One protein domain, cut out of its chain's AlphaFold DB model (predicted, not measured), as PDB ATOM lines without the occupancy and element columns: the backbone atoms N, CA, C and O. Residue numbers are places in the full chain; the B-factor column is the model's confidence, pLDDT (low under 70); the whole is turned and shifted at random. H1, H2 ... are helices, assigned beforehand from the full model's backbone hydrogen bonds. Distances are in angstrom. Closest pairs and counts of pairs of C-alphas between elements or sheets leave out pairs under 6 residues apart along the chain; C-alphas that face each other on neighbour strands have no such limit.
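This is residues 372 to 523 of the 853 residues of the protein "DNA-directed DNA polymerase" of Exiguobacterium sp. (strain ATCC BAA-1283 / AT1b) (UniProt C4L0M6). Three helices side by side in a row, H1, H6 and H3, with H2 near the end of H1, make one end of a rod; H4, H5 and the loop of residues 460 to 487 make the other. The printed part has 152 residues with six named helices, H1 to H6 in order, and no named strand: all helix. It is loose, radius of gyration of the C-alphas 19.4 A, spanning 67 by 29 by 28 A.

H1, residues 372 to 396, begins at C-alpha (10.458, 71.673, -12.205) and measures 36.9 A. H2 is 409 to 418, H3 437 to 448, H4 454 to 459, H5 488 to 498. H6, 505 to 523, measures 27.0 A and ends at C-alpha (9.201, 55.601, -6.726).

H1 touches H6, closest C-alphas Gln 381 and Ile 518, 5.4 A, at a shallow tilt of 25 degrees, opposite ways. H3 touches H6, closest C-alphas Arg 444 and Ile 509, 5.8 A. H4 touches H5, about perpendicular at 74 degrees, closest C-alphas Tyr 459 and Ala 493, 4.9 A. Every O i to N i+4 pair is within hydrogen-bond range in H1, H2, H3, H5 and H6; H4 has 0 of 2, but 2 of 3 O i to N i+3 pairs.

The printed part has no cut. The links H1 to H2, H2 to H3 and H4 to H5 are long. Residues 428, 477 to 478 and 480 to 484 have pLDDT under 70.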
ATOM      1  N   ALA A 372      11.401  71.622 -11.085       93.75
ATOM      2  CA  ALA A 372      10.458  71.673 -12.205       93.75
ATOM      3  C   ALA A 372       9.863  70.284 -12.510       93.75
ATOM      4  O   ALA A 372       8.652  70.127 -12.662       93.75
ATOM      5  N   ARG A 373      10.710  69.249 -12.524       95.25
ATOM      6  CA  ARG A 373      10.302  67.859 -12.793       95.25
ATOM      7  C   ARG A 373       9.544  67.218 -11.635       95.25
ATOM      8  O   ARG A 373       8.748  66.310 -11.860       95.25
ATOM      9  N   TYR A 374       9.754  67.690 -10.409       95.69
ATOM     10  CA  TYR A 374       8.970  67.286  -9.244       95.69
ATOM     11  C   TYR A 374       7.486  67.638  -9.408       95.69
ATOM     12  O   TYR A 374       6.634  66.773  -9.204       95.69
ATOM     13  N   GLU A 375       7.180  68.867  -9.827       94.81
ATOM     14  CA  GLU A 375       5.800  69.326 -10.033       94.81
ATOM     15  C   GLU A 375       5.107  68.554 -11.167       94.81
ATOM     16  O   GLU A 375       3.982  68.073 -11.005       94.81
ATOM     17  N   GLU A 376       5.807  68.330 -12.286       95.75
ATOM     18  CA  GLU A 376       5.316  67.475 -13.379       95.75
ATOM     19  C   GLU A 376       4.998  66.053 -12.890       95.75
ATOM     20  O   GLU A 376       3.965  65.473 -13.244       95.75
ATOM     21  N   ALA A 377       5.863  65.492 -12.040       95.81
ATOM     22  CA  ALA A 377       5.687  64.155 -11.499       95.81
ATOM     23  C   ALA A 377       4.502  64.047 -10.536       95.81
ATOM     24  O   ALA A 377       3.773  63.052 -10.577       95.81
ATOM     25  N   LEU A 378       4.273  65.064  -9.698       95.94
ATOM     26  CA  LEU A 378       3.092  65.131  -8.837       95.94
ATOM     27  C   LEU A 378       1.805  65.170  -9.664       95.94
ATOM     28  O   LEU A 378       0.881  64.406  -9.381       95.94
ATOM     29  N   GLN A 379       1.767  65.981 -10.723       96.19
ATOM     30  CA  GLN A 379       0.604  66.049 -11.605       96.19
ATOM     31  C   GLN A 379       0.352  64.716 -12.325       96.19
ATOM     32  O   GLN A 379      -0.787  64.259 -12.413       96.19
ATOM     33  N   ALA A 380       1.403  64.053 -12.815       96.25
ATOM     34  CA  ALA A 380       1.284  62.747 -13.463       96.25
ATOM     35  C   ALA A 380       0.810  61.647 -12.493       96.25
ATOM     36  O   ALA A 380       0.005  60.792 -12.873       96.25
ATOM     37  N   GLN A 381       1.271  61.680 -11.237       96.44
ATOM     38  CA  GLN A 381       0.791  60.794 -10.173       96.44
ATOM     39  C   GLN A 381      -0.695  61.013  -9.878       96.44
ATOM     40  O   GLN A 381      -1.429  60.030  -9.754       96.44
ATOM     41  N   GLU A 382      -1.142  62.268  -9.801       96.12
ATOM     42  CA  GLU A 382      -2.551  62.589  -9.570       96.12
ATOM     43  C   GLU A 382      -3.426  62.129 -10.741       96.12
ATOM     44  O   GLU A 382      -4.425  61.446 -10.531       96.12
ATOM     45  N   ASN A 383      -2.999  62.375 -11.982       96.38
ATOM     46  CA  ASN A 383      -3.723  61.927 -13.174       96.38
ATOM     47  C   ASN A 383      -3.885  60.395 -13.212       96.38
ATOM     48  O   ASN A 383      -4.961  59.894 -13.530       96.38
ATOM     49  N   ALA A 384      -2.838  59.639 -12.862       96.56
ATOM     50  CA  ALA A 384      -2.921  58.179 -12.776       96.56
ATOM     51  C   ALA A 384      -3.861  57.718 -11.647       96.56
ATOM     52  O   ALA A 384      -4.578  56.730 -11.802       96.56
ATOM     53  N   SER A 385      -3.884  58.436 -10.519       96.38
ATOM     54  CA  SER A 385      -4.828  58.191  -9.422       96.38
ATOM     55  C   SER A 385      -6.277  58.414  -9.869       96.38
ATOM     56  O   SER A 385      -7.119  57.549  -9.634       96.38
ATOM     57  N   GLU A 386      -6.570  59.517 -10.560       96.44
ATOM     58  CA  GLU A 386      -7.909  59.794 -11.099       96.44
ATOM     59  C   GLU A 386      -8.350  58.756 -12.135       96.44
ATOM     60  O   GLU A 386      -9.483  58.278 -12.098       96.44
ATOM     61  N   GLU A 387      -7.442  58.319 -13.006       97.06
ATOM     62  CA  GLU A 387      -7.742  57.281 -13.989       97.06
ATOM     63  C   GLU A 387      -8.077  55.934 -13.325       97.06
ATOM     64  O   GLU A 387      -9.028  55.261 -13.721       97.06
ATOM     65  N   ILE A 388      -7.357  55.558 -12.260       96.69
ATOM     66  CA  ILE A 388      -7.684  54.368 -11.459       96.69
ATOM     67  C   ILE A 388      -9.096  54.479 -10.871       96.69
ATOM     68  O   ILE A 388      -9.845  53.499 -10.904       96.69
ATOM     69  N   LYS A 389      -9.472  55.653 -10.335       96.50
ATOM     70  CA  LYS A 389     -10.827  55.884  -9.803       96.50
ATOM     71  C   LYS A 389     -11.875  55.695 -10.891       96.50
ATOM     72  O   LYS A 389     -12.844  54.975 -10.663       96.50
ATOM     73  N   ARG A 390     -11.656  56.295 -12.066       97.19
ATOM     74  CA  ARG A 390     -12.571  56.210 -13.207       97.19
ATOM     75  C   ARG A 390     -12.784  54.766 -13.651       97.19
ATOM     76  O   ARG A 390     -13.925  54.323 -13.701       97.19
ATOM     77  N   ILE A 391     -11.704  54.024 -13.906       96.88
ATOM     78  CA  ILE A 391     -11.786  52.637 -14.392       96.88
ATOM     79  C   ILE A 391     -12.529  51.747 -13.390       96.88
ATOM     80  O   ILE A 391     -13.372  50.941 -13.782       96.88
ATOM     81  N   ILE A 392     -12.238  51.887 -12.091       96.12
ATOM     82  CA  ILE A 392     -12.925  51.100 -11.060       96.12
ATOM     83  C   ILE A 392     -14.405  51.475 -10.997       96.12
ATOM     84  O   ILE A 392     -15.245  50.578 -10.985       96.12
ATOM     85  N   PHE A 393     -14.735  52.766 -11.009       95.88
ATOM     86  CA  PHE A 393     -16.122  53.220 -10.963       95.88
ATOM     87  C   PHE A 393     -16.929  52.737 -12.177       95.88
ATOM     88  O   PHE A 393     -18.033  52.229 -12.012       95.88
ATOM     89  N   GLU A 394     -16.372  52.814 -13.386       95.56
ATOM     90  CA  GLU A 394     -17.022  52.313 -14.604       95.56
ATOM     91  C   GLU A 394     -17.222  50.789 -14.578       95.56
ATOM     92  O   GLU A 394     -18.238  50.288 -15.057       95.56
ATOM     93  N   ALA A 395     -16.279  50.045 -13.991       93.81
ATOM     94  CA  ALA A 395     -16.354  48.589 -13.908       93.81
ATOM     95  C   ALA A 395     -17.276  48.082 -12.783       93.81
ATOM     96  O   ALA A 395     -17.919  47.044 -12.941       93.81
ATOM     97  N   THR A 396     -17.327  48.755 -11.629       93.38
ATOM     98  CA  THR A 396     -17.980  48.221 -10.416       93.38
ATOM     99  C   THR A 396     -19.074  49.116  -9.833       93.38
ATOM    100  O   THR A 396     -19.853  48.641  -9.007       93.38
ATOM    101  N   GLY A 397     -19.137  50.388 -10.234       91.38
ATOM    102  CA  GLY A 397     -19.988  51.420  -9.636       91.38
ATOM    103  C   GLY A 397     -19.501  51.935  -8.275       91.38
ATOM    104  O   GLY A 397     -20.227  52.680  -7.621       91.38
ATOM    105  N   GLU A 398     -18.313  51.529  -7.813       88.44
ATOM    106  CA  GLU A 398     -17.780  51.914  -6.502       88.44
ATOM    107  C   GLU A 398     -16.765  53.055  -6.604       88.44
ATOM    108  O   GLU A 398     -15.853  53.038  -7.430       88.44
ATOM    109  N   GLU A 399     -16.880  54.021  -5.697       91.56
ATOM    110  CA  GLU A 399     -15.856  55.041  -5.504       91.56
ATOM    111  C   GLU A 399     -14.713  54.504  -4.640       91.56
ATOM    112  O   GLU A 399     -14.913  53.868  -3.601       91.56
ATOM    113  N   VAL A 400     -13.482  54.799  -5.055       93.69
ATOM    114  CA  VAL A 400     -12.273  54.390  -4.341       93.69
ATOM    115  C   VAL A 400     -11.318  55.562  -4.155       93.69
ATOM    116  O   VAL A 400     -11.367  56.568  -4.854       93.69
ATOM    117  N   ALA A 401     -10.393  55.405  -3.212       93.00
ATOM    118  CA  ALA A 401      -9.305  56.344  -2.975       93.00
ATOM    119  C   ALA A 401      -7.976  55.614  -3.210       93.00
ATOM    120  O   ALA A 401      -7.513  54.925  -2.299       93.00
ATOM    121  N   PRO A 402      -7.359  55.712  -4.402       90.94
ATOM    122  CA  PRO A 402      -6.145  54.961  -4.737       90.94
ATOM    123  C   PRO A 402      -4.909  55.381  -3.936       90.94
ATOM    124  O   PRO A 402      -3.980  54.589  -3.755       90.94
ATOM    125  N   GLY A 403      -4.910  56.613  -3.413       90.88
ATOM    126  CA  GLY A 403      -3.768  57.211  -2.730       90.88
ATOM    127  C   GLY A 403      -2.547  57.329  -3.647       90.88
ATOM    128  O   GLY A 403      -2.622  57.090  -4.845       90.88
ATOM    129  N   LYS A 404      -1.380  57.639  -3.075       90.62
ATOM    130  CA  LYS A 404      -0.155  57.871  -3.865       90.62
ATOM    131  C   LYS A 404       0.416  56.628  -4.546       90.62
ATOM    132  O   LYS A 404       1.271  56.776  -5.404       90.62
ATOM    133  N   THR A 405       0.024  55.423  -4.124       89.94
ATOM    134  CA  THR A 405       0.614  54.150  -4.591       89.94
ATOM    135  C   THR A 405      -0.350  53.276  -5.385       89.94
ATOM    136  O   THR A 405       0.076  52.257  -5.919       89.94
ATOM    137  N   GLY A 406      -1.648  53.594  -5.402       90.94
ATOM    138  CA  GLY A 406      -2.678  52.718  -5.966       90.94
ATOM    139  C   GLY A 406      -2.917  51.424  -5.176       90.94
ATOM    140  O   GLY A 406      -3.595  50.533  -5.668       90.94
ATOM    141  N   LYS A 407      -2.355  51.265  -3.964       90.12
ATOM    142  CA  LYS A 407      -2.397  49.999  -3.189       90.12
ATOM    143  C   LYS A 407      -3.315  50.032  -1.968       90.12
ATOM    144  O   LYS A 407      -3.140  49.224  -1.049       90.12
ATOM    145  N   THR A 408      -4.245  50.977  -1.903       91.19
ATOM    146  CA  THR A 408      -5.142  51.133  -0.752       91.19
ATOM    147  C   THR A 408      -6.091  49.944  -0.596       91.19
ATOM    148  O   THR A 408      -6.297  49.148  -1.513       91.19
ATOM    149  N   GLY A 409      -6.665  49.800   0.603       88.94
ATOM    150  CA  GLY A 409      -7.596  48.709   0.902       88.94
ATOM    151  C   GLY A 409      -8.837  48.714   0.005       88.94
ATOM    152  O   GLY A 409      -9.258  47.649  -0.434       88.94
ATOM    153  N   SER A 410      -9.370  49.895  -0.327       89.88
ATOM    154  CA  SER A 410     -10.524  50.047  -1.225       89.88
ATOM    155  C   SER A 410     -10.214  49.589  -2.650       89.88
ATOM    156  O   SER A 410     -11.005  48.853  -3.229       89.88
ATOM    157  N   VAL A 411      -9.027  49.912  -3.176       91.62
ATOM    158  CA  VAL A 411      -8.581  49.401  -4.482       91.62
ATOM    159  C   VAL A 411      -8.468  47.876  -4.454       91.62
ATOM    160  O   VAL A 411      -9.034  47.202  -5.308       91.62
ATOM    161  N   LYS A 412      -7.825  47.292  -3.433       90.44
ATOM    162  CA  LYS A 412      -7.720  45.824  -3.309       90.44
ATOM    163  C   LYS A 412      -9.083  45.129  -3.265       90.44
ATOM    164  O   LYS A 412      -9.241  44.085  -3.893       90.44
ATOM    165  N   LEU A 413     -10.043  45.698  -2.536       89.44
ATOM    166  CA  LEU A 413     -11.403  45.170  -2.453       89.44
ATOM    167  C   LEU A 413     -12.088  45.186  -3.827       89.44
ATOM    168  O   LEU A 413     -12.677  44.180  -4.228       89.44
ATOM    169  N   ALA A 414     -11.957  46.286  -4.572       90.94
ATOM    170  CA  ALA A 414     -12.495  46.392  -5.924       90.94
ATOM    171  C   ALA A 414     -11.883  45.336  -6.865       90.94
ATOM    172  O   ALA A 414     -12.624  44.587  -7.503       90.94
ATOM    173  N   LEU A 415     -10.550  45.193  -6.889       91.06
ATOM    174  CA  LEU A 415      -9.864  44.231  -7.765       91.06
ATOM    175  C   LEU A 415     -10.249  42.777  -7.462       91.06
ATOM    176  O   LEU A 415     -10.598  42.019  -8.366       91.06
ATOM    177  N   PHE A 416     -10.153  42.364  -6.198       91.06
ATOM    178  CA  PHE A 416     -10.181  40.941  -5.854       91.06
ATOM    179  C   PHE A 416     -11.556  40.440  -5.415       91.06
ATOM    180  O   PHE A 416     -11.868  39.271  -5.630       91.06
ATOM    181  N   ASN A 417     -12.408  41.299  -4.849       89.69
ATOM    182  CA  ASN A 417     -13.720  40.869  -4.362       89.69
ATOM    183  C   ASN A 417     -14.830  41.170  -5.370       89.69
ATOM    184  O   ASN A 417     -15.738  40.353  -5.529       89.69
ATOM    185  N   LYS A 418     -14.774  42.332  -6.035       90.62
ATOM    186  CA  LYS A 418     -15.811  42.773  -6.981       90.62
ATOM    187  C   LYS A 418     -15.500  42.326  -8.395       90.62
ATOM    188  O   LYS A 418     -16.266  41.561  -8.973       90.62
ATOM    189  N   MET A 419     -14.347  42.747  -8.911       91.88
ATOM    190  CA  MET A 419     -13.899  42.351 -10.241       91.88
ATOM    191  C   MET A 419     -13.440  40.891 -10.270       91.88
ATOM    192  O   MET A 419     -13.473  40.298 -11.332       91.88
ATOM    193  N   LYS A 420     -13.055  40.297  -9.129       91.75
ATOM    194  CA  LYS A 420     -12.554  38.909  -9.027       91.75
ATOM    195  C   LYS A 420     -11.350  38.623  -9.935       91.75
ATOM    196  O   LYS A 420     -11.190  37.511 -10.434       91.75
ATOM    197  N   LEU A 421     -10.481  39.620 -10.114       91.19
ATOM    198  CA  LEU A 421      -9.226  39.452 -10.843       91.19
ATOM    199  C   LEU A 421      -8.336  38.387 -10.168       91.19
ATOM    200  O   LEU A 421      -8.404  38.218  -8.945       91.19
ATOM    201  N   PRO A 422      -7.482  37.679 -10.930       86.19
ATOM    202  CA  PRO A 422      -6.658  36.603 -10.387       86.19
ATOM    203  C   PRO A 422      -5.686  37.091  -9.299       86.19
ATOM    204  O   PRO A 422      -5.071  38.149  -9.426       86.19
ATOM    205  N   ILE A 423      -5.514  36.297  -8.234       81.00
ATOM    206  CA  ILE A 423      -4.556  36.559  -7.146       81.00
ATOM    207  C   ILE A 423      -3.334  35.664  -7.337       81.00
ATOM    208  O   ILE A 423      -3.436  34.445  -7.233       81.00
ATOM    209  N   LEU A 424      -2.164  36.267  -7.547       74.25
ATOM    210  CA  LEU A 424      -0.930  35.505  -7.741       74.25
ATOM    211  C   LEU A 424      -0.182  35.219  -6.435       74.25
ATOM    212  O   LEU A 424       0.294  34.115  -6.187       74.25
ATOM    213  N   LYS A 425      -0.015  36.254  -5.613       76.25
ATOM    214  CA  LYS A 425       0.885  36.220  -4.464       76.25
ATOM    215  C   LYS A 425       0.205  36.842  -3.267       76.25
ATOM    216  O   LYS A 425      -0.268  37.974  -3.337       76.25
ATOM    217  N   ILE A 426       0.206  36.122  -2.157       75.62
ATOM    218  CA  ILE A 426      -0.194  36.651  -0.858       75.62
ATOM    219  C   ILE A 426       1.078  37.094  -0.137       75.62
ATOM    220  O   ILE A 426       2.097  36.410  -0.158       75.62
ATOM    221  N   SER A 427       1.048  38.285   0.446       71.19
ATOM    222  CA  SER A 427       2.161  38.820   1.221       71.19
ATOM    223  C   SER A 427       2.296  38.062   2.539       71.19
ATOM    224  O   SER A 427       1.423  38.174   3.399       71.19
ATOM    225  N   ASP A 428       3.433  37.398   2.746       67.62
ATOM    226  CA  ASP A 428       3.756  36.710   4.007       67.62
ATOM    227  C   ASP A 428       3.709  37.648   5.226       67.62
ATOM    228  O   ASP A 428       3.476  37.212   6.350       67.62
ATOM    229  N   LYS A 429       3.923  38.958   5.018       71.50
ATOM    230  CA  LYS A 429       3.909  39.968   6.090       71.50
ATOM    231  C   LYS A 429       2.509  40.433   6.474       71.50
ATOM    232  O   LYS A 429       2.296  40.818   7.616       71.50
ATOM    233  N   THR A 430       1.598  40.516   5.508       70.50
ATOM    234  CA  THR A 430       0.304  41.199   5.694       70.50
ATOM    235  C   THR A 430      -0.900  40.298   5.468       70.50
ATOM    236  O   THR A 430      -2.016  40.748   5.700       70.50
ATOM    237  N   GLY A 431      -0.707  39.067   4.984       72.75
ATOM    238  CA  GLY A 431      -1.783  38.124   4.664       72.75
ATOM    239  C   GLY A 431      -2.673  38.547   3.490       72.75
ATOM    240  O   GLY A 431      -3.644  37.866   3.184       72.75
ATOM    241  N   ASN A 432      -2.352  39.657   2.819       76.81
ATOM    242  CA  ASN A 432      -3.157  40.245   1.751       76.81
ATOM    243  C   ASN A 432      -2.542  39.981   0.375       76.81
ATOM    244  O   ASN A 432      -1.321  39.854   0.256       76.81
ATOM    245  N   ALA A 433      -3.368  40.011  -0.673       82.75
ATOM    246  CA  ALA A 433      -2.901  39.971  -2.056       82.75
ATOM    247  C   ALA A 433      -1.856  41.075  -2.337       82.75
ATOM    248  O   ALA A 433      -2.000  42.238  -1.912       82.75
ATOM    249  N   SER A 434      -0.778  40.674  -3.011       84.19
ATOM    250  CA  SER A 434       0.311  41.538  -3.452       84.19
ATOM    251  C   SER A 434      -0.103  42.306  -4.700       84.19
ATOM    252  O   SER A 434      -0.713  41.757  -5.609       84.19
ATOM    253  N   LEU A 435       0.266  43.582  -4.723       88.50
ATOM    254  CA  LEU A 435       0.174  44.472  -5.880       88.50
ATOM    255  C   LEU A 435       1.568  45.051  -6.159       88.50
ATOM    256  O   LEU A 435       1.717  46.246  -6.401       88.50
ATOM    257  N   ASP A 436       2.617  44.252  -5.947       87.69
ATOM    258  CA  ASP A 436       3.947  44.584  -6.460       87.69
ATOM    259  C   ASP A 436       3.948  44.482  -7.993       87.69
ATOM    260  O   ASP A 436       3.074  43.854  -8.590       87.69
ATOM    261  N   GLU A 437       4.895  45.165  -8.629       86.56
ATOM    262  CA  GLU A 437       4.995  45.231 -10.090       86.56
ATOM    263  C   GLU A 437       5.058  43.833 -10.715       86.56
ATOM    264  O   GLU A 437       4.375  43.544 -11.694       86.56
ATOM    265  N   GLU A 438       5.789  42.922 -10.070       88.31
ATOM    266  CA  GLU A 438       5.860  41.539 -10.502       88.31
ATOM    267  C   GLU A 438       4.484  40.838 -10.477       88.31
ATOM    268  O   GLU A 438       4.131  40.147 -11.432       88.31
ATOM    269  N   ALA A 439       3.695  40.978  -9.411       89.88
ATOM    270  CA  ALA A 439       2.357  40.394  -9.353       89.88
ATOM    271  C   ALA A 439       1.430  40.996 -10.418       89.88
ATOM    272  O   ALA A 439       0.669  40.260 -11.042       89.88
ATOM    273  N   LEU A 440       1.526  42.305 -10.663       92.12
ATOM    274  CA  LEU A 440       0.724  43.005 -11.666       92.12
ATOM    275  C   LEU A 440       1.004  42.515 -13.094       92.12
ATOM    276  O   LEU A 440       0.060  42.259 -13.843       92.12
ATOM    277  N   ILE A 441       2.274  42.308 -13.455       91.81
ATOM    278  CA  ILE A 441       2.656  41.769 -14.772       91.81
ATOM    279  C   ILE A 441       2.103  40.352 -14.971       91.81
ATOM    280  O   ILE A 441       1.574  40.035 -16.036       91.81
ATOM    281  N   ASP A 442       2.175  39.501 -13.946       92.12
ATOM    282  CA  ASP A 442       1.623  38.147 -14.043       92.12
ATOM    283  C   ASP A 442       0.087  38.163 -14.109       92.12
ATOM    284  O   ASP A 442      -0.493  37.403 -14.879       92.12
ATOM    285  N   MET A 443      -0.586  39.051 -13.366       92.62
ATOM    286  CA  MET A 443      -2.042  39.230 -13.460       92.62
ATOM    287  C   MET A 443      -2.466  39.640 -14.873       92.62
ATOM    288  O   MET A 443      -3.408  39.063 -15.418       92.62
ATOM    289  N   ARG A 444      -1.753  40.591 -15.490       93.94
ATOM    290  CA  ARG A 444      -1.970  40.985 -16.888       93.94
ATOM    291  C   ARG A 444      -1.813  39.784 -17.821       93.94
ATOM    292  O   ARG A 444      -2.720  39.504 -18.600       93.94
ATOM    293  N   PHE A 445      -0.716  39.041 -17.687       93.81
ATOM    294  CA  PHE A 445      -0.456  37.852 -18.499       93.81
ATOM    295  C   PHE A 445      -1.572  36.805 -18.373       93.81
ATOM    296  O   PHE A 445      -2.000  36.224 -19.372       93.81
ATOM    297  N   MET A 446      -2.088  36.580 -17.160       93.69
ATOM    298  CA  MET A 446      -3.203  35.662 -16.928       93.69
ATOM    299  C   MET A 446      -4.491  36.127 -17.621       93.69
ATOM    300  O   MET A 446      -5.160  35.317 -18.263       93.69
ATOM    301  N   LEU A 447      -4.821  37.422 -17.549       93.94
ATOM    302  CA  LEU A 447      -5.993  37.995 -18.226       93.94
ATOM    303  C   LEU A 447      -5.880  37.908 -19.756       93.94
ATOM    304  O   LEU A 447      -6.863  37.605 -20.437       93.94
ATOM    305  N   GLU A 448      -4.686  38.135 -20.300       94.06
ATOM    306  CA  GLU A 448      -4.405  38.040 -21.738       94.06
ATOM    307  C   GLU A 448      -4.518  36.599 -22.260       94.06
ATOM    308  O   GLU A 448      -4.969  36.397 -23.388       94.06
ATOM    309  N   ASN A 449      -4.193  35.602 -21.428       93.75
ATOM    310  CA  ASN A 449      -4.111  34.189 -21.815       93.75
ATOM    311  C   ASN A 449      -5.228  33.303 -21.239       93.75
ATOM    312  O   ASN A 449      -5.126  32.079 -21.300       93.75
ATOM    313  N   LYS A 450      -6.304  33.897 -20.700       94.06
ATOM    314  CA  LYS A 450      -7.440  33.176 -20.096       94.06
ATOM    315  C   LYS A 450      -7.004  32.211 -18.985       94.06
ATOM    316  O   LYS A 450      -7.494  31.091 -18.942       94.06
ATOM    317  N   LEU A 451      -6.071  32.591 -18.114       92.50
ATOM    318  CA  LEU A 451      -5.562  31.715 -17.050       92.50
ATOM    319  C   LEU A 451      -6.251  31.999 -15.708       92.50
ATOM    320  O   LEU A 451      -6.408  33.154 -15.320       92.50
ATOM    321  N   GLU A 452      -6.595  30.946 -14.968       87.75
ATOM    322  CA  GLU A 452      -7.105  31.037 -13.587       87.75
ATOM    323  C   GLU A 452      -5.989  30.858 -12.553       87.75
ATOM    324  O   GLU A 452      -6.056  31.396 -11.450       87.75
ATOM    325  N   SER A 453      -4.930  30.136 -12.926       88.00
ATOM    326  CA  SER A 453      -3.696  30.001 -12.153       88.00
ATOM    327  C   SER A 453      -2.490  30.164 -13.068       88.00
ATOM    328  O   SER A 453      -2.494  29.691 -14.202       88.00
ATOM    329  N   ILE A 454      -1.423  30.785 -12.565       88.19
ATOM    330  CA  ILE A 454      -0.179  30.949 -13.327       88.19
ATOM    331  C   ILE A 454       0.452  29.601 -13.717       88.19
ATOM    332  O   ILE A 454       1.104  29.498 -14.751       88.19
ATOM    333  N   ASP A 455       0.186  28.537 -12.951       87.75
ATOM    334  CA  ASP A 455       0.669  27.178 -13.233       87.75
ATOM    335  C   ASP A 455       0.041  26.550 -14.490       87.75
ATOM    336  O   ASP A 455       0.482  25.477 -14.926       87.75
ATOM    337  N   GLU A 456      -1.009  27.168 -15.039       90.81
ATOM    338  CA  GLU A 456      -1.637  26.781 -16.303       90.81
ATOM    339  C   GLU A 456      -0.815  27.217 -17.529       90.81
ATOM    340  O   GLU A 456      -1.028  26.676 -18.611       90.81
ATOM    341  N   GLU A 457       0.180  28.102 -17.364       90.88
ATOM    342  CA  GLU A 457       1.085  28.570 -18.431       90.88
ATOM    343  C   GLU A 457       1.708  27.412 -19.230       90.88
ATOM    344  O   GLU A 457       1.810  27.477 -20.451       90.88
ATOM    345  N   LYS A 458       2.046  26.305 -18.558       89.88
ATOM    346  CA  LYS A 458       2.627  25.091 -19.167       89.88
ATOM    347  C   LYS A 458       1.732  24.394 -20.201       89.88
ATOM    348  O   LYS A 458       2.188  23.463 -20.858       89.88
ATOM    349  N   TYR A 459       0.450  24.751 -20.274       91.44
ATOM    350  CA  TYR A 459      -0.486  24.186 -21.243       91.44
ATOM    351  C   TYR A 459      -0.624  25.054 -22.502       91.44
ATOM    352  O   TYR A 459      -1.164  24.574 -23.493       91.44
ATOM    353  N   LEU A 460      -0.126  26.299 -22.498       91.31
ATOM    354  CA  LEU A 460      -0.266  27.231 -23.626       91.31
ATOM    355  C   LEU A 460       0.505  26.788 -24.877       91.31
ATOM    356  O   LEU A 460       0.066  27.062 -25.989       91.31
ATOM    357  N   ALA A 461       1.637  26.102 -24.697       88.25
ATOM    358  CA  ALA A 461       2.474  25.614 -25.792       88.25
ATOM    359  C   ALA A 461       2.089  24.207 -26.284       88.25
ATOM    360  O   ALA A 461       2.709  23.693 -27.215       88.25
ATOM    361  N   ILE A 462       1.100  23.559 -25.659       90.19
ATOM    362  CA  ILE A 462       0.692  22.199 -26.017       90.19
ATOM    363  C   ILE A 462      -0.164  22.260 -27.289       90.19
ATOM    364  O   ILE A 462      -1.194  22.939 -27.284       90.19
ATOM    365  N   PRO A 463       0.227  21.563 -28.374       88.81
ATOM    366  CA  PRO A 463      -0.586  21.485 -29.581       88.81
ATOM    367  C   PRO A 463      -1.965  20.903 -29.271       88.81
ATOM    368  O   PRO A 463      -2.087  19.946 -28.506       88.81
ATOM    369  N   LEU A 464      -3.003  21.481 -29.871       89.38
ATOM    370  CA  LEU A 464      -4.353  20.943 -29.759       89.38
ATOM    371  C   LEU A 464      -4.495  19.755 -30.723       89.38
ATOM    372  O   LEU A 464      -4.060  19.873 -31.873       89.38
ATOM    373  N   PRO A 465      -5.075  18.624 -30.282       87.06
ATOM    374  CA  PRO A 465      -5.322  17.487 -31.160       87.06
ATOM    375  C   PRO A 465      -6.343  17.846 -32.249       87.06
ATOM    376  O   PRO A 465      -7.108  18.803 -32.128       87.06
ATOM    377  N   GLU A 466      -6.365  17.070 -33.329       84.50
ATOM    378  CA  GLU A 466      -7.358  17.237 -34.393       84.50
ATOM    379  C   GLU A 466      -8.781  17.000 -33.849       84.50
ATOM    380  O   GLU A 466      -9.006  16.066 -33.077       84.50
ATOM    381  N   GLY A 467      -9.735  17.869 -34.209       84.56
ATOM    382  CA  GLY A 467     -11.116  17.811 -33.709       84.56
ATOM    383  C   GLY A 467     -11.287  18.216 -32.239       84.56
ATOM    384  O   GLY A 467     -12.278  17.845 -31.610       84.56
ATOM    385  N   TRP A 468     -10.332  18.951 -31.657       85.94
ATOM    386  CA  TRP A 468     -10.394  19.408 -30.263       85.94
ATOM    387  C   TRP A 468     -11.645  20.236 -29.931       85.94
ATOM    388  O   TRP A 468     -12.038  20.302 -28.763       85.94
ATOM    389  N   GLU A 469     -12.264  20.872 -30.926       87.62
ATOM    390  CA  GLU A 469     -13.481  21.670 -30.779       87.62
ATOM    391  C   GLU A 469     -14.637  20.843 -30.195       87.62
ATOM    392  O   GLU A 469     -15.376  21.334 -29.337       87.62
ATOM    393  N   ASP A 470     -14.729  19.568 -30.581       84.19
ATOM    394  CA  ASP A 470     -15.789  18.640 -30.172       84.19
ATOM    395  C   ASP A 470     -15.460  17.888 -28.869       84.19
ATOM    396  O   ASP A 470     -16.294  17.162 -28.324       84.19
ATOM    397  N   ILE A 471     -14.243  18.059 -28.341       83.31
ATOM    398  CA  ILE A 471     -13.787  17.398 -27.113       83.31
ATOM    399  C   ILE A 471     -14.231  18.204 -25.896       83.31
ATOM    400  O   ILE A 471     -13.807  19.346 -25.714       83.31
ATOM    401  N   GLU A 472     -15.020  17.601 -25.010       82.31
ATOM    402  CA  GLU A 472     -15.374  18.204 -23.724       82.31
ATOM    403  C   GLU A 472     -14.341  17.810 -22.652       82.31
ATOM    404  O   GLU A 472     -14.299  16.653 -22.223       82.31
ATOM    405  N   PRO A 473     -13.461  18.738 -22.208       78.75
ATOM    406  CA  PRO A 473     -12.292  18.400 -21.388       78.75
ATOM    407  C   PRO A 473     -12.654  17.876 -19.991       78.75
ATOM    408  O   PRO A 473     -11.836  17.198 -19.362       78.75
ATOM    409  N   ASP A 474     -13.863  18.178 -19.518       80.44
ATOM    410  CA  ASP A 474     -14.374  17.798 -18.201       80.44
ATOM    411  C   ASP A 474     -15.512  16.752 -18.272       80.44
ATOM    412  O   ASP A 474     -16.095  16.427 -17.240       80.44
ATOM    413  N   ALA A 475     -15.797  16.190 -19.458       76.31
ATOM    414  CA  ALA A 475     -16.797  15.134 -19.632       76.31
ATOM    415  C   ALA A 475     -16.372  13.817 -18.959       76.31
ATOM    416  O   ALA A 475     -15.202  13.413 -19.001       76.31
ATOM    417  N   ASN A 476     -17.336  13.121 -18.353       72.88
ATOM    418  CA  ASN A 476     -17.126  11.801 -17.759       72.88
ATOM    419  C   ASN A 476     -17.238  10.679 -18.804       72.88
ATOM    420  O   ASN A 476     -17.813  10.845 -19.878       72.88
ATOM    421  N   TYR A 477     -16.706   9.497 -18.475       61.84
ATOM    422  CA  TYR A 477     -16.809   8.312 -19.334       61.84
ATOM    423  C   TYR A 477     -18.277   8.008 -19.688       61.84
ATOM    424  O   TYR A 477     -19.085   7.750 -18.796       61.84
ATOM    425  N   GLY A 478     -18.604   8.008 -20.985       59.66
ATOM    426  CA  GLY A 478     -19.959   7.769 -21.503       59.66
ATOM    427  C   GLY A 478     -20.777   9.030 -21.820       59.66
ATOM    428  O   GLY A 478     -21.882   8.898 -22.344       59.66
ATOM    429  N   GLU A 479     -20.256  10.230 -21.546       70.69
ATOM    430  CA  GLU A 479     -20.887  11.502 -21.924       70.69
ATOM    431  C   GLU A 479     -20.488  11.943 -23.354       70.69
ATOM    432  O   GLU A 479     -19.379  11.638 -23.810       70.69
ATOM    433  N   PRO A 480     -21.363  12.664 -24.089       57.31
ATOM    434  CA  PRO A 480     -21.017  13.248 -25.387       57.31
ATOM    435  C   PRO A 480     -19.780  14.153 -25.287       57.31
ATOM    436  O   PRO A 480     -19.697  14.988 -24.392       57.31
ATOM    437  N   GLY A 481     -18.819  13.983 -26.200       60.78
ATOM    438  CA  GLY A 481     -17.550  14.726 -26.190       60.78
ATOM    439  C   GLY A 481     -16.433  14.096 -25.343       60.78
ATOM    440  O   GLY A 481     -15.317  14.617 -25.341       60.78
ATOM    441  N   PHE A 482     -16.683  12.965 -24.663       64.75
ATOM    442  CA  PHE A 482     -15.637  12.191 -23.987       64.75
ATOM    443  C   PHE A 482     -14.701  11.520 -25.002       64.75
ATOM    444  O   PHE A 482     -15.106  10.626 -25.746       64.75
ATOM    445  N   ASN A 483     -13.424  11.908 -24.985       65.06
ATOM    446  CA  ASN A 483     -12.360  11.253 -25.738       65.06
ATOM    447  C   ASN A 483     -11.398  10.546 -24.762       65.06
ATOM    448  O   ASN A 483     -10.765  11.190 -23.922       65.06
ATOM    449  N   GLY A 484     -11.321   9.214 -24.848       64.62
ATOM    450  CA  GLY A 484     -10.519   8.369 -23.955       64.62
ATOM    451  C   GLY A 484      -9.004   8.456 -24.173       64.62
ATOM    452  O   GLY A 484      -8.257   8.035 -23.291       64.62
ATOM    453  N   ASP A 485      -8.560   9.041 -25.291       72.56
ATOM    454  CA  ASP A 485      -7.165   9.001 -25.748       72.56
ATOM    455  C   ASP A 485      -6.392  10.324 -25.561       72.56
ATOM    456  O   ASP A 485      -5.228  10.418 -25.948       72.56
ATOM    457  N   ILE A 486      -6.986  11.352 -24.936       80.25
ATOM    458  CA  ILE A 486      -6.300  12.639 -24.702       80.25
ATOM    459  C   ILE A 486      -5.421  12.620 -23.448       80.25
ATOM    460  O   ILE A 486      -5.820  12.197 -22.357       80.25
ATOM    461  N   THR A 487      -4.218  13.169 -23.567       84.94
ATOM    462  CA  THR A 487      -3.299  13.338 -22.443       84.94
ATOM    463  C   THR A 487      -3.790  14.411 -21.467       84.94
ATOM    464  O   THR A 487      -4.557  15.321 -21.793       84.94
ATOM    465  N   LYS A 488      -3.282  14.368 -20.227       84.50
ATOM    466  CA  LYS A 488      -3.558  15.402 -19.212       84.50
ATOM    467  C   LYS A 488      -3.151  16.812 -19.673       84.50
ATOM    468  O   LYS A 488      -3.758  17.788 -19.239       84.50
ATOM    469  N   GLN A 489      -2.109  16.916 -20.497       85.94
ATOM    470  CA  GLN A 489      -1.612  18.190 -21.016       85.94
ATOM    471  C   GLN A 489      -2.540  18.750 -22.096       85.94
ATOM    472  O   GLN A 489      -2.938  19.908 -21.988       85.94
ATOM    473  N   GLU A 490      -2.957  17.924 -23.060       87.62
ATOM    474  CA  GLU A 490      -3.925  18.310 -24.098       87.62
ATOM    475  C   GLU A 490      -5.266  18.705 -23.482       87.62
ATOM    476  O   GLU A 490      -5.821  19.742 -23.830       87.62
ATOM    477  N   ARG A 491      -5.742  17.958 -22.478       87.75
ATOM    478  CA  ARG A 491      -6.955  18.320 -21.729       87.75
ATOM    479  C   ARG A 491      -6.853  19.713 -21.098       87.75
ATOM    480  O   ARG A 491      -7.808  20.483 -21.153       87.75
ATOM    481  N   GLY A 492      -5.701  20.044 -20.509       88.81
ATOM    482  CA  GLY A 492      -5.439  21.375 -19.958       88.81
ATOM    483  C   GLY A 492      -5.453  22.468 -21.029       88.81
ATOM    484  O   GLY A 492      -6.056  23.517 -20.819       88.81
ATOM    485  N   ALA A 493      -4.848  22.206 -22.189       90.88
ATOM    486  CA  ALA A 493      -4.811  23.141 -23.312       90.88
ATOM    487  C   ALA A 493      -6.205  23.399 -23.906       90.88
ATOM    488  O   ALA A 493      -6.587  24.552 -24.112       90.88
ATOM    489  N   ILE A 494      -7.000  22.339 -24.094       90.25
ATOM    490  CA  ILE A 494      -8.393  22.420 -24.558       90.25
ATOM    491  C   ILE A 494      -9.227  23.253 -23.583       90.25
ATOM    492  O   ILE A 494      -9.944  24.157 -24.015       90.25
ATOM    493  N   ARG A 495      -9.083  23.018 -22.267       91.75
ATOM    494  CA  ARG A 495      -9.792  23.790 -21.235       91.75
ATOM    495  C   ARG A 495      -9.515  25.288 -21.361       91.75
ATOM    496  O   ARG A 495     -10.457  26.071 -21.392       91.75
ATOM    497  N   ILE A 496      -8.250  25.691 -21.484       92.19
ATOM    498  CA  ILE A 496      -7.877  27.110 -21.638       92.19
ATOM    499  C   ILE A 496      -8.433  27.683 -22.946       92.19
ATOM    500  O   ILE A 496      -8.945  28.803 -22.966       92.19
ATOM    501  N   LYS A 497      -8.356  26.925 -24.046       92.25
ATOM    502  CA  LYS A 497      -8.818  27.390 -25.358       92.25
ATOM    503  C   LYS A 497     -10.328  27.645 -25.374       92.25
ATOM    504  O   LYS A 497     -10.738  28.700 -25.871       92.25
ATOM    505  N   LYS A 498     -11.111  26.723 -24.794       90.88
ATOM    506  CA  LYS A 498     -12.576  26.806 -24.654       90.88
ATOM    507  C   LYS A 498     -13.040  27.835 -23.616       90.88
ATOM    508  O   LYS A 498     -14.137  28.362 -23.760       90.88
ATOM    509  N   ARG A 499     -12.225  28.158 -22.603       92.62
ATOM    510  CA  ARG A 499     -12.564  29.145 -21.560       92.62
ATOM    511  C   ARG A 499     -12.901  30.508 -22.180       92.62
ATOM    512  O   ARG A 499     -12.232  30.964 -23.113       92.62
ATOM    513  N   GLU A 500     -13.915  31.187 -21.661       93.62
ATOM    514  CA  GLU A 500     -14.194  32.576 -22.035       93.62
ATOM    515  C   GLU A 500     -13.177  33.534 -21.398       93.62
ATOM    516  O   GLU A 500     -12.499  33.208 -20.421       93.62
ATOM    517  N   PHE A 501     -13.030  34.729 -21.972       93.81
ATOM    518  CA  PHE A 501     -12.232  35.762 -21.319       93.81
ATOM    519  C   PHE A 501     -12.914  36.233 -20.036       93.81
ATOM    520  O   PHE A 501     -14.138  36.253 -19.928       93.81
ATOM    521  N   HIS A 502     -12.101  36.653 -19.070       94.00
ATOM    522  CA  HIS A 502     -12.605  37.220 -17.830       94.00
ATOM    523  C   HIS A 502     -13.518  38.437 -18.118       94.00
ATOM    524  O   HIS A 502     -13.123  39.285 -18.923       94.00
ATOM    525  N   PRO A 503     -14.682  38.593 -17.451       94.06
ATOM    526  CA  PRO A 503     -15.642  39.663 -17.762       94.06
ATOM    527  C   PRO A 503     -15.054  41.075 -17.684       94.06
ATOM    528  O   PRO A 503     -15.413  41.955 -18.455       94.06
ATOM    529  N   PHE A 504     -14.100  41.278 -16.774       94.62
ATOM    530  CA  PHE A 504     -13.375  42.538 -16.604       94.62
ATOM    531  C   PHE A 504     -11.980  42.520 -17.234       94.62
ATOM    532  O   PHE A 504     -11.077  43.151 -16.698       94.62
ATOM    533  N   LYS A 505     -11.743  41.754 -18.305       94.31
ATOM    534  CA  LYS A 505     -10.409  41.650 -18.920       94.31
ATOM    535  C   LYS A 505      -9.846  43.026 -19.283       94.31
ATOM    536  O   LYS A 505      -8.784  43.385 -18.787       94.31
ATOM    537  N   ASP A 506     -10.560  43.788 -20.108       95.06
ATOM    538  CA  ASP A 506     -10.034  45.041 -20.658       95.06
ATOM    539  C   ASP A 506      -9.907  46.117 -19.571       95.06
ATOM    540  O   ASP A 506      -8.850  46.731 -19.427       95.06
ATOM    541  N   ALA A 507     -10.931  46.260 -18.720       94.69
ATOM    542  CA  ALA A 507     -10.883  47.147 -17.556       94.69
ATOM    543  C   ALA A 507      -9.775  46.745 -16.566       94.69
ATOM    544  O   ALA A 507      -9.070  47.598 -16.038       94.69
ATOM    545  N   GLY A 508      -9.583  45.444 -16.332       94.62
ATOM    546  CA  GLY A 508      -8.544  44.907 -15.458       94.62
ATOM    547  C   GLY A 508      -7.138  45.167 -15.992       94.62
ATOM    548  O   GLY A 508      -6.274  45.582 -15.226       94.62
ATOM    549  N   ILE A 509      -6.910  44.990 -17.297       94.88
ATOM    550  CA  ILE A 509      -5.627  45.308 -17.939       94.88
ATOM    551  C   ILE A 509      -5.352  46.815 -17.857       94.88
ATOM    552  O   ILE A 509      -4.282  47.202 -17.388       94.88
ATOM    553  N   ALA A 510      -6.320  47.662 -18.222       95.94
ATOM    554  CA  ALA A 510      -6.171  49.117 -18.141       95.94
ATOM    555  C   ALA A 510      -5.875  49.584 -16.704       95.94
ATOM    556  O   ALA A 510      -4.985  50.404 -16.473       95.94
ATOM    557  N   LEU A 511      -6.573  49.010 -15.719       94.88
ATOM    558  CA  LEU A 511      -6.355  49.282 -14.303       94.88
ATOM    559  C   LEU A 511      -4.942  48.886 -13.857       94.88
ATOM    560  O   LEU A 511      -4.260  49.679 -13.209       94.88
ATOM    561  N   ILE A 512      -4.480  47.690 -14.234       93.94
ATOM    562  CA  ILE A 512      -3.123  47.211 -13.942       93.94
ATOM    563  C   ILE A 512      -2.071  48.169 -14.515       93.94
ATOM    564  O   ILE A 512      -1.131  48.528 -13.805       93.94
ATOM    565  N   GLU A 513      -2.236  48.636 -15.753       94.00
ATOM    566  CA  GLU A 513      -1.301  49.576 -16.383       94.00
ATOM    567  C   GLU A 513      -1.217  50.906 -15.622       94.00
ATOM    568  O   GLU A 513      -0.121  51.414 -15.372       94.00
ATOM    569  N   GLN A 514      -2.351  51.457 -15.185       95.94
ATOM    570  CA  GLN A 514      -2.368  52.688 -14.387       95.94
ATOM    571  C   GLN A 514      -1.798  52.474 -12.983       95.94
ATOM    572  O   GLN A 514      -1.092  53.335 -12.456       95.94
ATOM    573  N   MET A 515      -2.019  51.297 -12.396       94.38
ATOM    574  CA  MET A 515      -1.407  50.914 -11.124       94.38
ATOM    575  C   MET A 515       0.113  50.761 -11.226       94.38
ATOM    576  O   MET A 515       0.817  51.124 -10.285       94.38
ATOM    577  N   MET A 516       0.641  50.249 -12.338       92.75
ATOM    578  CA  MET A 516       2.086  50.219 -12.582       92.75
ATOM    579  C   MET A 516       2.637  51.645 -12.732       92.75
ATOM    580  O   MET A 516       3.618  51.988 -12.071       92.75
ATOM    581  N   LYS A 517       1.959  52.514 -13.501       94.12
ATOM    582  CA  LYS A 517       2.342  53.929 -13.670       94.12
ATOM    583  C   LYS A 517       2.392  54.688 -12.347       94.12
ATOM    584  O   LYS A 517       3.418  55.283 -12.029       94.12
ATOM    585  N   ILE A 518       1.326  54.641 -11.543       95.31
ATOM    586  CA  ILE A 518       1.286  55.390 -10.280       95.31
ATOM    587  C   ILE A 518       2.396  54.930  -9.323       95.31
ATOM    588  O   ILE A 518       3.038  55.771  -8.701       95.31
ATOM    589  N   GLN A 519       2.686  53.623  -9.261       93.75
ATOM    590  CA  GLN A 519       3.767  53.063  -8.439       93.75
ATOM    591  C   GLN A 519       5.156  53.477  -8.922       93.75
ATOM    592  O   GLN A 519       6.023  53.800  -8.098       93.75
ATOM    593  N   LYS A 520       5.364  53.487 -10.245       92.94
ATOM    594  CA  LYS A 520       6.575  54.022 -10.869       92.94
ATOM    595  C   LYS A 520       6.753  55.479 -10.460       92.94
ATOM    596  O   LYS A 520       7.773  55.809  -9.863       92.94
ATOM    597  N   TYR A 521       5.738  56.325 -10.645       95.75
ATOM    598  CA  TYR A 521       5.796  57.739 -10.265       95.75
ATOM    599  C   TYR A 521       6.058  57.942  -8.771       95.75
ATOM    600  O   TYR A 521       6.914  58.751  -8.417       95.75
ATOM    601  N   THR A 522       5.422  57.170  -7.877       95.25
ATOM    602  CA  THR A 522       5.745  57.233  -6.439       95.25
ATOM    603  C   THR A 522       7.227  56.976  -6.193       95.25
ATOM    604  O   THR A 522       7.844  57.652  -5.367       95.25
ATOM    605  N   THR A 523       7.799  55.990  -6.884       93.25
ATOM    606  CA  THR A 523       9.201  55.601  -6.726       93.25
ATOM    607  C   THR A 523      10.128  56.683  -7.268       93.25
ATOM    608  O   THR A 523      11.023  57.111  -6.541       93.25
TER     609      THR A 523